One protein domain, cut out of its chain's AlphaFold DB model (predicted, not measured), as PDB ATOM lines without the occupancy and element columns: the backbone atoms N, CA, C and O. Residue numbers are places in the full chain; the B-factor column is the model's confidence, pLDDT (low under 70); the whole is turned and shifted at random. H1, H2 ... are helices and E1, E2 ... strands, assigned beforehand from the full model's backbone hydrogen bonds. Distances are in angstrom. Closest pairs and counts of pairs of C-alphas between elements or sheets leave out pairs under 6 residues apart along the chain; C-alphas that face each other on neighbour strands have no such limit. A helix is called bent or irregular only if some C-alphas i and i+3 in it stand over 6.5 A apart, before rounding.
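Overview. This is residues 158 to 212 of the 418 residues of the protein "Prepilin-type N-terminal cleavage/methylation domain-containing protein" of Holdemania massiliensis (UniProt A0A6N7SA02). A long, bent strand hairpin, E3 with E4, makes the middle; the helix H1 and a small hairpin, E1 with E2, pack on it, and H2 follows at the open end of the long hairpin, away from H1. The printed part has 55 residues with two named helices and four named strands, in the order H1, E1, E2, E3, E4, H2, the strands in two antiparallel sheets of two. The class is mixed, helices and strands. The whole is compact, with a radius of gyration of the C-alphas of 11.0 A and spans of 33 by 25 by 16 A.

Along the chain. H1, residues 159 to 166, measures 10.6 A and begins at C-alpha 159 (-10.845, 38.375, 21.187). E1, residues 170 to 172, and E2, residues 177 to 179, measure 6.6 A each. E3, residues 184 to 192, measures 20.1 A and bends by 59 degrees at residue 189. E4, residues 195 to 202, measures 22.2 A. H2, residues 203 to 210, measures 10.4 A and ends at C-alpha 210 (-5.125, 63.553, 20.312).

Arrangement. The closest C-alphas of H1 and E4 are those of Cys 164 and Ala 199, 5.3 A apart; those of H1 and E1 are Gln 161 and Phe 171, 5.9 A. E1 and E2 form a hairpin at 151 degrees, with N 170 and O 179 at 2.8 A. The closest C-alphas of E2 and E4 are those of Cys 178 and Ala 199, 6.6 A apart. E3 and E4 form a hairpin at 149 degrees, with N 190 and O 197 at 2.9 A. The closest C-alphas of E3 and H2 are those of Tyr 184 and Thr 203, 5.1 A apart. H1 and H2 are apart. In H1 and H2 every O i to N i+4 pair is within hydrogen-bond range.

Size, cuts and confidence. The C-alphas farthest apart, of Val 174 and Gly 212, are 35.5 A apart. The printed part has no cut, and the five links between its elements are tight. The mean pLDDT of the printed part is 81.3; it is under 70 at residue 158, residues 173 to 176 and residues 193 to 194.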
ATOM      1  N   SER A 158     -10.743  35.647  24.968       64.44
ATOM      2  CA  SER A 158     -11.771  36.433  24.315       64.44
ATOM      3  C   SER A 158     -11.027  37.327  23.337       64.44
ATOM      4  O   SER A 158      -9.882  37.737  23.600       64.44
ATOM      5  N   ALA A 159     -11.584  37.576  22.155       70.31
ATOM      6  CA  ALA A 159     -10.845  38.375  21.187       70.31
ATOM      7  C   ALA A 159     -10.427  39.735  21.813       70.31
ATOM      8  O   ALA A 159      -9.413  40.312  21.415       70.31
ATOM      9  N   TYR A 160     -11.104  40.149  22.899       76.56
ATOM     10  CA  TYR A 160     -10.709  41.242  23.771       76.56
ATOM     11  C   TYR A 160      -9.493  40.962  24.667       76.56
ATOM     12  O   TYR A 160      -8.582  41.786  24.671       76.56
ATOM     13  N   GLN A 161      -9.407  39.825  25.366       78.81
ATOM     14  CA  GLN A 161      -8.210  39.459  26.131       78.81
ATOM     15  C   GLN A 161      -6.966  39.412  25.243       78.81
ATOM     16  O   GLN A 161      -5.958  40.034  25.580       78.81
ATOM     17  N   LYS A 162      -7.038  38.748  24.077       80.31
ATOM     18  CA  LYS A 162      -5.893  38.705  23.145       80.31
ATOM     19  C   LYS A 162      -5.452  40.104  22.752       80.31
ATOM     20  O   LYS A 162      -4.258  40.383  22.691       80.31
ATOM     21  N   ALA A 163      -6.414  40.977  22.466       81.19
ATOM     22  CA  ALA A 163      -6.129  42.338  22.054       81.19
ATOM     23  C   ALA A 163      -5.588  43.198  23.212       81.19
ATOM     24  O   ALA A 163      -4.663  43.983  23.001       81.19
ATOM     25  N   CYS A 164      -6.093  43.012  24.437       82.44
ATOM     26  CA  CYS A 164      -5.586  43.659  25.646       82.44
ATOM     27  C   CYS A 164      -4.126  43.264  25.913       82.44
ATOM     28  O   CYS A 164      -3.258  44.134  26.004       82.44
ATOM     29  N   GLU A 165      -3.816  41.969  25.934       86.06
ATOM     30  CA  GLU A 165      -2.462  41.463  26.190       86.06
ATOM     31  C   GLU A 165      -1.480  41.835  25.070       86.06
ATOM     32  O   GLU A 165      -0.355  42.267  25.339       86.06
ATOM     33  N   ALA A 166      -1.912  41.759  23.805       85.88
ATOM     34  CA  ALA A 166      -1.118  42.216  22.661       85.88
ATOM     35  C   ALA A 166      -0.757  43.707  22.769       85.88
ATOM     36  O   ALA A 166       0.306  44.129  22.310       85.88
ATOM     37  N   SER A 167      -1.609  44.493  23.428       85.44
ATOM     38  CA  SER A 167      -1.395  45.913  23.701       85.44
ATOM     39  C   SER A 167      -0.572  46.212  24.965       85.44
ATOM     40  O   SER A 167      -0.432  47.374  25.336       85.44
ATOM     41  N   LYS A 168       0.013  45.185  25.607       87.62
ATOM     42  CA  LYS A 168       0.717  45.244  26.910       87.62
ATOM     43  C   LYS A 168      -0.192  45.477  28.124       87.62
ATOM     44  O   LYS A 168       0.320  45.720  29.215       87.62
ATOM     45  N   GLY A 169      -1.509  45.400  27.953       86.25
ATOM     46  CA  GLY A 169      -2.469  45.467  29.048       86.25
ATOM     47  C   GLY A 169      -2.514  44.177  29.867       86.25
ATOM     48  O   GLY A 169      -2.124  43.108  29.402       86.25
ATOM     49  N   THR A 170      -2.994  44.292  31.101       86.62
ATOM     50  CA  THR A 170      -3.357  43.161  31.962       86.62
ATOM     51  C   THR A 170      -4.872  43.013  31.928       86.62
ATOM     52  O   THR A 170      -5.585  43.971  32.235       86.62
ATOM     53  N   PHE A 171      -5.357  41.845  31.513       80.12
ATOM     54  CA  PHE A 171      -6.785  41.565  31.408       80.12
ATOM     55  C   PHE A 171      -7.307  40.953  32.711       80.12
ATOM     56  O   PHE A 171      -6.751  39.973  33.207       80.12
ATOM     57  N   ASP A 172      -8.365  41.541  33.255       74.50
ATOM     58  CA  ASP A 172      -9.129  40.993  34.366       74.50
ATOM     59  C   ASP A 172     -10.279  40.161  33.794       74.50
ATOM     60  O   ASP A 172     -11.241  40.701  33.243       74.50
ATOM     61  N   ILE A 173     -10.147  38.842  33.920       62.41
ATOM     62  CA  ILE A 173     -11.140  37.869  33.460       62.41
ATOM     63  C   ILE A 173     -12.479  38.023  34.187       62.41
ATOM     64  O   ILE A 173     -13.508  37.773  33.573       62.41
ATOM     65  N   VAL A 174     -12.477  38.427  35.460       58.78
ATOM     66  CA  VAL A 174     -13.691  38.497  36.287       58.78
ATOM     67  C   VAL A 174     -14.529  39.708  35.902       58.78
ATOM     68  O   VAL A 174     -15.737  39.606  35.760       58.78
ATOM     69  N   ASN A 175     -13.882  40.854  35.697       58.78
ATOM     70  CA  ASN A 175     -14.573  42.104  35.373       58.78
ATOM     71  C   ASN A 175     -14.655  42.381  33.860       58.78
ATOM     72  O   ASN A 175     -15.107  43.451  33.454       58.78
ATOM     73  N   GLU A 176     -14.135  41.474  33.028       69.62
ATOM     74  CA  GLU A 176     -13.920  41.654  31.585       69.62
ATOM     75  C   GLU A 176     -13.285  43.006  31.210       69.62
ATOM     76  O   GLU A 176     -13.631  43.641  30.206       69.62
ATOM     77  N   THR A 177     -12.340  43.475  32.025       75.81
ATOM     78  CA  THR A 177     -11.712  44.787  31.840       75.81
ATOM     79  C   THR A 177     -10.233  44.670  31.513       75.81
ATOM     80  O   THR A 177      -9.537  43.744  31.921       75.81
ATOM     81  N   CYS A 178      -9.732  45.635  30.750       81.56
ATOM     82  CA  CYS A 178      -8.316  45.754  30.439       81.56
ATOM     83  C   CYS A 178      -7.710  46.896  31.259       81.56
ATOM     84  O   CYS A 178      -8.244  48.004  31.270       81.56
ATOM     85  N   SER A 179      -6.582  46.640  31.918       85.44
ATOM     86  CA  SER A 179      -5.833  47.629  32.696       85.44
ATOM     87  C   SER A 179      -4.462  47.874  32.079       85.44
ATOM     88  O   SER A 179      -3.791  46.933  31.653       85.44
ATOM     89  N   CYS A 180      -4.016  49.129  32.043       88.44
ATOM     90  CA  CYS A 180      -2.755  49.496  31.402       88.44
ATOM     91  C   CYS A 180      -1.615  49.701  32.409       88.44
ATOM     92  O   CYS A 180      -1.838  50.271  33.480       88.44
ATOM     93  N   PRO A 181      -0.383  49.272  32.078       86.69
ATOM     94  CA  PRO A 181       0.790  49.547  32.897       86.69
ATOM     95  C   PRO A 181       1.195  51.029  32.823       86.69
ATOM     96  O   PRO A 181       0.741  51.783  31.961       86.69
ATOM     97  N   ALA A 182       2.099  51.455  33.709       85.44
ATOM     98  CA  ALA A 182       2.627  52.818  33.698       85.44
ATOM     99  C   ALA A 182       3.242  53.181  32.331       85.44
ATOM    100  O   ALA A 182       3.988  52.398  31.743       85.44
ATOM    101  N   GLY A 183       2.923  54.377  31.829       80.94
ATOM    102  CA  GLY A 183       3.317  54.826  30.489       80.94
ATOM    103  C   GLY A 183       2.333  54.446  29.377       80.94
ATOM    104  O   GLY A 183       2.539  54.864  28.235       80.94
ATOM    105  N   TYR A 184       1.242  53.742  29.695       89.38
ATOM    106  CA  TYR A 184       0.162  53.390  28.772       89.38
ATOM    107  C   TYR A 184      -1.189  53.927  29.257       89.38
ATOM    108  O   TYR A 184      -1.406  54.122  30.452       89.38
ATOM    109  N   VAL A 185      -2.111  54.135  28.319       86.12
ATOM    110  CA  VAL A 185      -3.491  54.572  28.577       86.12
ATOM    111  C   VAL A 185      -4.482  53.675  27.842       86.12
ATOM    112  O   VAL A 185      -4.188  53.172  26.756       86.12
ATOM    113  N   LEU A 186      -5.658  53.466  28.435       89.38
ATOM    114  CA  LEU A 186      -6.710  52.604  27.893       89.38
ATOM    115  C   LEU A 186      -7.614  53.390  26.937       89.38
ATOM    116  O   LEU A 186      -8.744  53.722  27.280       89.38
ATOM    117  N   GLU A 187      -7.109  53.737  25.755       88.19
ATOM    118  CA  GLU A 187      -7.814  54.621  24.809       88.19
ATOM    119  C   GLU A 187      -7.799  54.131  23.353       88.19
ATOM    120  O   GLU A 187      -8.505  54.692  22.515       88.19
ATOM    121  N   LYS A 188      -7.073  53.051  23.041       86.62
ATOM    122  CA  LYS A 188      -7.001  52.510  21.680       86.62
ATOM    123  C   LYS A 188      -8.304  51.811  21.315       86.62
ATOM    124  O   LYS A 188      -8.598  50.758  21.878       86.62
ATOM    125  N   GLU A 189      -9.074  52.353  20.374       86.88
ATOM    126  CA  GLU A 189     -10.279  51.673  19.889       86.88
ATOM    127  C   GLU A 189      -9.903  50.434  19.066       86.88
ATOM    128  O   GLU A 189      -9.182  50.510  18.071       86.88
ATOM    129  N   ILE A 190     -10.432  49.286  19.470       83.00
ATOM    130  CA  ILE A 190     -10.319  48.018  18.756       83.00
ATOM    131  C   ILE A 190     -11.716  47.459  18.499       83.00
ATOM    132  O   ILE A 190     -12.632  47.636  19.305       83.00
ATOM    133  N   ILE A 191     -11.883  46.785  17.363       80.81
ATOM    134  CA  ILE A 191     -13.114  46.062  17.047       80.81
ATOM    135  C   ILE A 191     -12.897  44.607  17.428       80.81
ATOM    136  O   ILE A 191     -12.000  43.945  16.908       80.81
ATOM    137  N   VAL A 192     -13.731  44.131  18.338       74.38
ATOM    138  CA  VAL A 192     -13.709  42.775  18.868       74.38
ATOM    139  C   VAL A 192     -15.134  42.257  18.818       74.38
ATOM    140  O   VAL A 192     -16.027  42.896  19.366       74.38
ATOM    141  N   ASP A 193     -15.360  41.133  18.137       69.81
ATOM    142  CA  ASP A 193     -16.672  40.471  18.061       69.81
ATOM    143  C   ASP A 193     -17.822  41.413  17.639       69.81
ATOM    144  O   ASP A 193     -18.955  41.316  18.100       69.81
ATOM    145  N   GLY A 194     -17.519  42.380  16.762       68.25
ATOM    146  CA  GLY A 194     -18.469  43.391  16.276       68.25
ATOM    147  C   GLY A 194     -18.709  44.573  17.226       68.25
ATOM    148  O   GLY A 194     -19.342  45.550  16.826       68.25
ATOM    149  N   GLY A 195     -18.167  44.533  18.447       72.38
ATOM    150  CA  GLY A 195     -18.210  45.612  19.431       72.38
ATOM    151  C   GLY A 195     -16.930  46.450  19.460       72.38
ATOM    152  O   GLY A 195     -15.822  45.947  19.266       72.38
ATOM    153  N   LYS A 196     -17.068  47.752  19.734       79.44
ATOM    154  CA  LYS A 196     -15.921  48.617  20.037       79.44
ATOM    155  C   LYS A 196     -15.483  48.405  21.484       79.44
ATOM    156  O   LYS A 196     -16.283  48.580  22.403       79.44
ATOM    157  N   LYS A 197     -14.212  48.075  21.692       83.31
ATOM    158  CA  LYS A 197     -13.572  47.983  23.014       83.31
ATOM    159  C   LYS A 197     -12.324  48.871  23.043       83.31
ATOM    160  O   LYS A 197     -11.803  49.242  21.993       83.31
ATOM    161  N   LYS A 198     -11.847  49.224  24.241       87.31
ATOM    162  CA  LYS A 198     -10.612  50.003  24.423       87.31
ATOM    163  C   LYS A 198      -9.453  49.095  24.832       87.31
ATOM    164  O   LYS A 198      -9.629  48.246  25.702       87.31
ATOM    165  N   ALA A 199      -8.286  49.282  24.232       89.56
ATOM    166  CA  ALA A 199      -7.040  48.599  24.568       89.56
ATOM    167  C   ALA A 199      -5.960  49.606  24.972       89.56
ATOM    168  O   ALA A 199      -6.152  50.823  24.873       89.56
ATOM    169  N   CYS A 200      -4.821  49.100  25.432       89.25
ATOM    170  CA  CYS A 200      -3.719  49.957  25.820       89.25
ATOM    171  C   CYS A 200      -3.016  50.540  24.590       89.25
ATOM    172  O   CYS A 200      -2.823  49.899  23.559       89.25
ATOM    173  N   MET A 201      -2.606  51.786  24.712       89.25
ATOM    174  CA  MET A 201      -1.669  52.431  23.803       89.25
ATOM    175  C   MET A 201      -0.655  53.195  24.622       89.25
ATOM    176  O   MET A 201      -0.913  53.535  25.781       89.25
ATOM    177  N   THR A 202       0.513  53.450  24.045       88.81
ATOM    178  CA  THR A 202       1.516  54.236  24.763       88.81
ATOM    179  C   THR A 202       0.996  55.655  24.979       88.81
ATOM    180  O   THR A 202       0.229  56.187  24.175       88.81
ATOM    181  N   THR A 203       1.437  56.302  26.055       85.44
ATOM    182  CA  THR A 203       1.086  57.708  26.311       85.44
ATOM    183  C   THR A 203       1.557  58.604  25.159       85.44
ATOM    184  O   THR A 203       0.875  59.559  24.814       85.44
ATOM    185  N   ALA A 204       2.686  58.274  24.519       84.31
ATOM    186  CA  ALA A 204       3.195  58.993  23.352       84.31
ATOM    187  C   ALA A 204       2.284  58.840  22.120       84.31
ATOM    188  O   ALA A 204       1.939  59.835  21.492       84.31
ATOM    189  N   GLU A 205       1.845  57.617  21.811       87.75
ATOM    190  CA  GLU A 205       0.890  57.339  20.724       87.75
ATOM    191  C   GLU A 205      -0.429  58.088  20.962       87.75
ATOM    192  O   GLU A 205      -0.911  58.793  20.080       87.75
ATOM    193  N   TYR A 206      -0.957  58.023  22.189       87.31
ATOM    194  CA  TYR A 206      -2.183  58.721  22.569       87.31
ATOM    195  C   TYR A 206      -2.071  60.241  22.415       87.31
ATOM    196  O   TYR A 206      -2.944  60.874  21.821       87.31
ATOM    197  N   MET A 207      -1.000  60.839  22.941       83.31
ATOM    198  CA  MET A 207      -0.780  62.284  22.861       83.31
ATOM    199  C   MET A 207      -0.634  62.740  21.407       83.31
ATOM    200  O   MET A 207      -1.221  63.752  21.030       83.31
ATOM    201  N   CYS A 208       0.068  61.962  20.580       86.88
ATOM    202  CA  CYS A 208       0.202  62.215  19.153       86.88
ATOM    203  C   CYS A 208      -1.159  62.236  18.443       86.88
ATOM    204  O   CYS A 208      -1.512  63.247  17.835       86.88
ATOM    205  N   GLU A 209      -1.968  61.185  18.596       86.62
ATOM    206  CA  GLU A 209      -3.285  61.107  17.955       86.62
ATOM    207  C   GLU A 209      -4.240  62.206  18.441       86.62
ATOM    208  O   GLU A 209      -4.919  62.848  17.639       86.62
ATOM    209  N   LYS A 210      -4.270  62.489  19.752       85.19
ATOM    210  CA  LYS A 210      -5.125  63.553  20.312       85.19
ATOM    211  C   LYS A 210      -4.699  64.954  19.901       85.19
ATOM    212  O   LYS A 210      -5.540  65.846  19.844       85.19
ATOM    213  N   SER A 211      -3.422  65.137  19.591       80.44
ATOM    214  CA  SER A 211      -2.900  66.382  19.034       80.44
ATOM    215  C   SER A 211      -3.107  66.528  17.519       80.44
ATOM    216  O   SER A 211      -2.677  67.526  16.949       80.44
ATOM    217  N   GLY A 212      -3.771  65.565  16.865       80.75
ATOM    218  CA  GLY A 212      -4.040  65.587  15.422       80.75
ATOM    219  C   GLY A 212      -2.915  65.018  14.552       80.75
ATOM    220  O   GLY A 212      -2.960  65.168  13.335       80.75
TER     221      GLY A 212